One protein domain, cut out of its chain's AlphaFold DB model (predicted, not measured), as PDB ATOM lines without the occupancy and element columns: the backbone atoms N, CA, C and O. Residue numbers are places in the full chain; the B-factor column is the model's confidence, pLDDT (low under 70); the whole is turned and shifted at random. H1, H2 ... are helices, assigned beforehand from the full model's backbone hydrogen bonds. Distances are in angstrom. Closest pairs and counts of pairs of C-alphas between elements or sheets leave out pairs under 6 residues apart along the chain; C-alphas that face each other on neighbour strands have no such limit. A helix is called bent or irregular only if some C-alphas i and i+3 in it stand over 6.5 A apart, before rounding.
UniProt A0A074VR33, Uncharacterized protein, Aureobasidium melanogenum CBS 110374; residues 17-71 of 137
ATOM      1  N   ARG A  17      54.958  -3.638   9.649       90.00
ATOM      2  CA  ARG A  17      54.721  -2.366   8.956       90.00
ATOM      3  C   ARG A  17      55.644  -2.220   7.747       90.00
ATOM      4  O   ARG A  17      55.184  -1.768   6.703       90.00
ATOM      5  N   ARG A  18      56.917  -2.620   7.866       90.94
ATOM      6  CA  ARG A  18      57.867  -2.635   6.736       90.94
ATOM      7  C   ARG A  18      57.392  -3.561   5.618       90.94
ATOM      8  O   ARG A  18      57.278  -3.113   4.482       90.94
ATOM      9  N   ASN A  19      57.012  -4.789   5.959       92.62
ATOM     10  CA  ASN A  19      56.537  -5.778   4.989       92.62
ATOM     11  C   ASN A  19      55.231  -5.338   4.300       92.62
ATOM     12  O   ASN A  19      55.049  -5.555   3.103       92.62
ATOM     13  N   SER A  20      54.304  -4.715   5.037       93.38
ATOM     14  CA  SER A  20      53.058  -4.183   4.467       93.38
ATOM     15  C   SER A  20      53.312  -3.012   3.513       93.38
ATOM     16  O   SER A  20      52.715  -2.967   2.438       93.38
ATOM     17  N   LEU A  21      54.217  -2.097   3.875       93.44
ATOM     18  CA  LEU A  21      54.578  -0.957   3.035       93.44
ATOM     19  C   LEU A  21      55.259  -1.405   1.739       93.44
ATOM     20  O   LEU A  21      54.923  -0.897   0.674       93.44
ATOM     21  N   GLU A  22      56.169  -2.375   1.814       94.62
ATOM     22  CA  GLU A  22      56.835  -2.934   0.637       94.62
ATOM     23  C   GLU A  22      55.820  -3.509  -0.362       94.62
ATOM     24  O   GLU A  22      55.851  -3.160  -1.542       94.62
ATOM     25  N   LYS A  23      54.838  -4.287   0.118       95.31
ATOM     26  CA  LYS A  23      53.731  -4.786  -0.716       95.31
ATOM     27  C   LYS A  23      52.898  -3.655  -1.326       95.31
ATOM     28  O   LYS A  23      52.487  -3.759  -2.479       95.31
ATOM     29  N   ALA A  24      52.625  -2.587  -0.575       95.31
ATOM     30  CA  ALA A  24      51.856  -1.445  -1.074       95.31
ATOM     31  C   ALA A  24      52.618  -0.649  -2.147       95.31
ATOM     32  O   ALA A  24      52.006  -0.173  -3.098       95.31
ATOM     33  N   ILE A  25      53.941  -0.528  -2.017       94.81
ATOM     34  CA  ILE A  25      54.795   0.140  -3.009       94.81
ATOM     35  C   ILE A  25      54.905  -0.703  -4.286       94.81
ATOM     36  O   ILE A  25      54.820  -0.140  -5.371       94.81
ATOM     37  N   GLN A  26      55.033  -2.031  -4.173       94.94
ATOM     38  CA  GLN A  26      55.068  -2.936  -5.333       94.94
ATOM     39  C   GLN A  26      53.766  -2.908  -6.147       94.94
ATOM     40  O   GLN A  26      53.806  -3.004  -7.366       94.94
ATOM     41  N   ASN A  27      52.620  -2.758  -5.476       94.81
ATOM     42  CA  ASN A  27      51.301  -2.699  -6.115       94.81
ATOM     43  C   ASN A  27      50.807  -1.261  -6.343       94.81
ATOM     44  O   ASN A  27      49.612  -1.034  -6.548       94.81
ATOM     45  N   ARG A  28      51.694  -0.268  -6.241       95.06
ATOM     46  CA  ARG A  28      51.325   1.131  -6.427       95.06
ATOM     47  C   ARG A  28      51.018   1.382  -7.912       95.06
ATOM     48  O   ARG A  28      51.864   1.075  -8.744       95.06
ATOM     49  N   PRO A  29      49.877   2.003  -8.249       95.12
ATOM     50  CA  PRO A  29      49.585   2.404  -9.620       95.12
ATOM     51  C   PRO A  29      50.550   3.486 -10.109       95.12
ATOM     52  O   PRO A  29      50.971   4.374  -9.353       95.12
ATOM     53  N   GLU A  30      50.848   3.435 -11.400       94.81
ATOM     54  CA  GLU A  30      51.729   4.395 -12.047       94.81
ATOM     55  C   GLU A  30      51.122   5.804 -12.077       94.81
ATOM     56  O   GLU A  30      49.906   6.010 -12.115       94.81
ATOM     57  N   ALA A  31      51.981   6.825 -12.108       92.19
ATOM     58  CA  ALA A  31      51.524   8.216 -12.116       92.19
ATOM     59  C   ALA A  31      50.684   8.567 -13.360       92.19
ATOM     60  O   ALA A  31      49.881   9.498 -13.318       92.19
ATOM     61  N   HIS A  32      50.866   7.858 -14.480       92.56
ATOM     62  CA  HIS A  32      50.028   8.036 -15.668       92.56
ATOM     63  C   HIS A  32      48.606   7.490 -15.450       92.56
ATOM     64  O   HIS A  32      47.656   8.225 -15.700       92.56
ATOM     65  N   GLU A  33      48.451   6.294 -14.873       94.81
ATOM     66  CA  GLU A  33      47.141   5.700 -14.567       94.81
ATOM     67  C   GLU A  33      46.324   6.583 -13.621       94.81
ATOM     68  O   GLU A  33      45.113   6.741 -13.764       94.81
ATOM     69  N   LEU A  34      46.992   7.191 -12.637       94.38
ATOM     70  CA  LEU A  34      46.343   8.118 -11.716       94.38
ATOM     71  C   LEU A  34      45.869   9.399 -12.415       94.38
ATOM     72  O   LEU A  34      44.871   9.974 -11.985       94.38
ATOM     73  N   ARG A  35      46.548   9.848 -13.479       92.38
ATOM     74  CA  ARG A  35      46.103  10.991 -14.296       92.38
ATOM     75  C   ARG A  35      44.911  10.627 -15.172       92.38
ATOM     76  O   ARG A  35      43.951  11.383 -15.220       92.38
ATOM     77  N   GLU A  36      44.929   9.454 -15.797       93.81
ATOM     78  CA  GLU A  36      43.798   8.951 -16.593       93.81
ATOM     79  C   GLU A  36      42.531   8.786 -15.746       93.81
ATOM     80  O   GLU A  36      41.429   9.145 -16.161       93.81
ATOM     81  N   LYS A  37      42.694   8.324 -14.502       95.50
ATOM     82  CA  LYS A  37      41.612   8.240 -13.511       95.50
ATOM     83  C   LYS A  37      41.260   9.589 -12.872       95.50
ATOM     84  O   LYS A  37      40.439   9.616 -11.961       95.50
ATOM     85  N   HIS A  38      41.867  10.690 -13.322       92.06
ATOM     86  CA  HIS A  38      41.660  12.050 -12.811       92.06
ATOM     87  C   HIS A  38      41.936  12.221 -11.303       92.06
ATOM     88  O   HIS A  38      41.412  13.132 -10.666       92.06
ATOM     89  N   ILE A  39      42.780  11.365 -10.718       92.94
ATOM     90  CA  ILE A  39      43.237  11.471  -9.323       92.94
ATOM     91  C   ILE A  39      44.400  12.465  -9.233       92.94
ATOM     92  O   ILE A  39      44.428  13.330  -8.359       92.94
ATOM     93  N   LEU A  40      45.365  12.357 -10.153       91.38
ATOM     94  CA  LEU A  40      46.409  13.362 -10.344       91.38
ATOM     95  C   LEU A  40      45.965  14.324 -11.449       91.38
ATOM     96  O   LEU A  40      45.716  13.904 -12.572       91.38
ATOM     97  N   LEU A  41      45.862  15.613 -11.129       86.19
ATOM     98  CA  LEU A  41      45.238  16.608 -12.011       86.19
ATOM     99  C   LEU A  41      46.137  17.032 -13.176       86.19
ATOM    100  O   LEU A  41      45.700  17.069 -14.322       86.19
ATOM    101  N   SER A  42      47.385  17.399 -12.893       83.75
ATOM    102  CA  SER A  42      48.295  17.937 -13.903       83.75
ATOM    103  C   SER A  42      49.753  17.655 -13.542       83.75
ATOM    104  O   SER A  42      50.055  17.155 -12.460       83.75
ATOM    105  N   ASN A  43      50.658  17.981 -14.462       84.25
ATOM    106  CA  ASN A  43      52.100  17.994 -14.221       84.25
ATOM    107  C   ASN A  43      52.610  19.330 -13.642       84.25
ATOM    108  O   ASN A  43      53.813  19.465 -13.420       84.25
ATOM    109  N   ALA A  44      51.736  20.320 -13.445       85.25
ATOM    110  CA  ALA A  44      52.097  21.602 -12.862       85.25
ATOM    111  C   ALA A  44      52.390  21.467 -11.360       85.25
ATOM    112  O   ALA A  44      52.113  20.452 -10.719       85.25
ATOM    113  N   ALA A  45      52.971  22.517 -10.780       89.06
ATOM    114  CA  ALA A  45      53.175  22.566  -9.341       89.06
ATOM    115  C   ALA A  45      51.817  22.492  -8.606       89.06
ATOM    116  O   ALA A  45      50.872  23.161  -9.037       89.06
ATOM    117  N   PRO A  46      51.714  21.784  -7.462       89.88
ATOM    118  CA  PRO A  46      50.455  21.644  -6.724       89.88
ATOM    119  C   PRO A  46      49.765  22.972  -6.382       89.88
ATOM    120  O   PRO A  46      48.540  23.045  -6.376       89.88
ATOM    121  N   ALA A  47      50.544  24.035  -6.156       93.44
ATOM    122  CA  ALA A  47      50.032  25.376  -5.875       93.44
ATOM    123  C   ALA A  47      49.293  26.025  -7.064       93.44
ATOM    124  O   ALA A  47      48.453  26.895  -6.857       93.44
ATOM    125  N   LEU A  48      49.587  25.610  -8.303       93.56
ATOM    126  CA  LEU A  48      49.002  26.178  -9.523       93.56
ATOM    127  C   LEU A  48      47.797  25.389 -10.044       93.56
ATOM    128  O   LEU A  48      47.111  25.873 -10.941       93.56
ATOM    129  N   HIS A  49      47.511  24.206  -9.497       91.19
ATOM    130  CA  HIS A  49      46.425  23.351  -9.987       91.19
ATOM    131  C   HIS A  49      45.069  24.065 -10.010       91.19
ATOM    132  O   HIS A  49      44.353  23.975 -11.003       91.19
ATOM    133  N   ALA A  50      44.739  24.811  -8.952       91.75
ATOM    134  CA  ALA A  50      43.471  25.536  -8.871       91.75
ATOM    135  C   ALA A  50      43.357  26.613  -9.963       91.75
ATOM    136  O   ALA A  50      42.368  26.660 -10.688       91.75
ATOM    137  N   GLN A  51      44.409  27.417 -10.132       94.12
ATOM    138  CA  GLN A  51      44.463  28.484 -11.135       94.12
ATOM    139  C   GLN A  51      44.430  27.931 -12.565       94.12
ATOM    140  O   GLN A  51      43.756  28.475 -13.435       94.12
ATOM    141  N   GLN A  52      45.113  26.811 -12.815       93.81
ATOM    142  CA  GLN A  52      45.071  26.140 -14.112       93.81
ATOM    143  C   GLN A  52      43.660  25.643 -14.444       93.81
ATOM    144  O   GLN A  52      43.202  25.831 -15.570       93.81
ATOM    145  N   GLN A  53      42.965  25.031 -13.481       93.25
ATOM    146  CA  GLN A  53      41.590  24.576 -13.676       93.25
ATOM    147  C   GLN A  53      40.634  25.742 -13.909       93.25
ATOM    148  O   GLN A  53      39.794  25.670 -14.801       93.25
ATOM    149  N   GLU A  54      40.769  26.821 -13.143       95.88
ATOM    150  CA  GLU A  54      39.973  28.034 -13.320       95.88
ATOM    151  C   GLU A  54      40.165  28.617 -14.725       95.88
ATOM    152  O   GLU A  54      39.190  28.813 -15.451       95.88
ATOM    153  N   LEU A  55      41.415  28.759 -15.175       96.12
ATOM    154  CA  LEU A  55      41.728  29.200 -16.532       96.12
ATOM    155  C   LEU A  55      41.117  28.278 -17.598       96.12
ATOM    156  O   LEU A  55      40.501  28.762 -18.544       96.12
ATOM    157  N   GLN A  56      41.256  26.957 -17.449       95.62
ATOM    158  CA  GLN A  56      40.657  25.987 -18.372       95.62
ATOM    159  C   GLN A  56      39.134  26.127 -18.422       95.62
ATOM    160  O   GLN A  56      38.545  26.108 -19.503       95.62
ATOM    161  N   ARG A  57      38.483  26.321 -17.270       97.50
ATOM    162  CA  ARG A  57      37.037  26.548 -17.213       97.50
ATOM    163  C   ARG A  57      36.638  27.837 -17.914       97.50
ATOM    164  O   ARG A  57      35.663  27.809 -18.662       97.50
ATOM    165  N   HIS A  58      37.373  28.927 -17.715       98.31
ATOM    166  CA  HIS A  58      37.117  30.186 -18.416       98.31
ATOM    167  C   HIS A  58      37.269  30.029 -19.928       98.31
ATOM    168  O   HIS A  58      36.339  30.348 -20.658       98.31
ATOM    169  N   GLN A  59      38.357  29.413 -20.396       98.25
ATOM    170  CA  GLN A  59      38.571  29.158 -21.826       98.25
ATOM    171  C   GLN A  59      37.442  28.327 -22.454       98.25
ATOM    172  O   GLN A  59      36.960  28.656 -23.540       98.25
ATOM    173  N   ILE A  60      36.993  27.265 -21.776       98.31
ATOM    174  CA  ILE A  60      35.869  26.439 -22.243       98.31
ATOM    175  C   ILE A  60      34.574  27.256 -22.260       98.31
ATOM    176  O   ILE A  60      33.805  27.157 -23.213       98.31
ATOM    177  N   THR A  61      34.344  28.074 -21.234       98.44
ATOM    178  CA  THR A  61      33.150  28.921 -21.119       98.44
ATOM    179  C   THR A  61      33.101  29.958 -22.236       98.44
ATOM    180  O   THR A  61      32.075  30.096 -22.896       98.44
ATOM    181  N   ASP A  62      34.214  30.633 -22.513       98.19
ATOM    182  CA  ASP A  62      34.309  31.639 -23.572       98.19
ATOM    183  C   ASP A  62      34.128  31.013 -24.959       98.19
ATOM    184  O   ASP A  62      33.383  31.533 -25.794       98.19
ATOM    185  N   SER A  63      34.754  29.854 -25.193       98.31
ATOM    186  CA  SER A  63      34.583  29.081 -26.428       98.31
ATOM    187  C   SER A  63      33.130  28.638 -26.625       98.31
ATOM    188  O   SER A  63      32.566  28.805 -27.708       98.31
ATOM    189  N   LEU A  64      32.488  28.142 -25.562       98.44
ATOM    190  CA  LEU A  64      31.082  27.750 -25.579       98.44
ATOM    191  C   LEU A  64      30.171  28.950 -25.860       98.44
ATOM    192  O   LEU A  64      29.303  28.860 -26.723       98.44
ATOM    193  N   ASN A  65      30.394  30.082 -25.191       98.31
ATOM    194  CA  ASN A  65      29.626  31.308 -25.408       98.31
ATOM    195  C   ASN A  65      29.733  31.787 -26.858       98.31
ATOM    196  O   ASN A  65      28.725  32.144 -27.465       98.31
ATOM    197  N   LYS A  66      30.935  31.728 -27.445       98.19
ATOM    198  CA  LYS A  66      31.144  32.045 -28.860       98.19
ATOM    199  C   LYS A  66      30.363  31.097 -29.777       98.19
ATOM    200  O   LYS A  66      29.706  31.567 -30.700       98.19
ATOM    201  N   ALA A  67      30.407  29.788 -29.518       97.94
ATOM    202  CA  ALA A  67      29.696  28.789 -30.319       97.94
ATOM    203  C   ALA A  67      28.166  28.908 -30.205       97.94
ATOM    204  O   ALA A  67      27.460  28.701 -31.189       97.94
ATOM    205  N   ILE A  68      27.654  29.268 -29.024       97.69
ATOM    206  CA  ILE A  68      26.228  29.540 -28.806       97.69
ATOM    207  C   ILE A  68      25.802  30.807 -29.553       97.69
ATOM    208  O   ILE A  68      24.742  30.811 -30.172       97.69
ATOM    209  N   ALA A  69      26.622  31.862 -29.531       97.50
ATOM    210  CA  ALA A  69      26.321  33.114 -30.226       97.50
ATOM    211  C   ALA A  69      26.253  32.948 -31.753       97.50
ATOM    212  O   ALA A  69      25.478  33.637 -32.407       97.50
ATOM    213  N   SER A  70      27.042  32.032 -32.323       96.62
ATOM    214  CA  SER A  70      27.035  31.711 -33.756       96.62
ATOM    215  C   SER A  70      26.274  30.421 -34.081       96.62
ATOM    216  O   SER A  70      26.625  29.736 -35.043       96.62
ATOM    217  N   ARG A  71      25.307  30.020 -33.249       97.81
ATOM    218  CA  ARG A  71      24.568  28.768 -33.436       97.81
ATOM    219  C   ARG A  71      23.651  28.872 -34.668       97.81
ATOM    220  O   ARG A  71      22.798  29.752 -34.676       97.81
TER     221      ARG A  71
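What this domain is: This is residues 17 to 71 of the 137 residues of an uncharacterized protein of Aureobasidium melanogenum CBS 110374 (UniProt A0A074VR33). The longest helix, H3, forms one long arm of a drawn-out chain, which has a short helix, H1, at its far end and a still shorter one, H2, in the stretch between. The three helices are strung out one after another without packing on each other, and the free-standing residues 17 to 30 and 54 to 71 stick out at the two ends and make the length. The printed part has 55 residues with three named helices, in the order H1, H2, H3, and no named strand; the class is all helix. The whole is extended, with a radius of gyration of the C-alphas of 18.6 A, and spans 61 by 24 by 13 A.

Where its parts are: H3 holds residues 46 to 69 and measures 35.6 A from first to last C-alpha. It begins at C-alpha 46, at (50.455, 21.644, -6.724), and ends at C-alpha 69, at (26.321, 33.114, -30.226), with x and z both lower and y higher. H3 is irregular: C-alphas 47 and 50 are 7.2 A apart, against about 5 A in a regular helix, and its line is a rough one. H2 holds residues 31 to 36, 9.0 A long, and runs mainly toward lower x. H1 holds residues 17 to 26, 14.3 A long, and runs mainly toward lower z from C-alpha 17 at (54.721, -2.366, 8.956).

How they stand to each other: H3 touches no helix. H3 and H2 are apart, with no C-alpha of the one within 8 A of the other, and a short link of 9 residues joins them. H2 and H1 are apart too, though a tight link of 4 residues joins them. H1 and H3 are apart. In H1 and H2 every O i to N i+4 pair is within hydrogen-bond range, while in H3 this holds for 18 of 20 pairs.

The domain as a whole: The outline is a rod. The two C-alphas farthest apart are those of Asn 19 and Ser 70, at 61.5 A, and the first and last printed C-alphas, those of Arg 17 and Arg 71, are 60.6 A apart. Residues 17 to 30, of which 17 to 26 belong to H1, and residues 54 to 71, of which 54 to 69 belong to H3, stand free. No link is long, and the printed part has no cut. The mean pLDDT of the printed part of this predicted model is 94.1, and no printed residue is under 70.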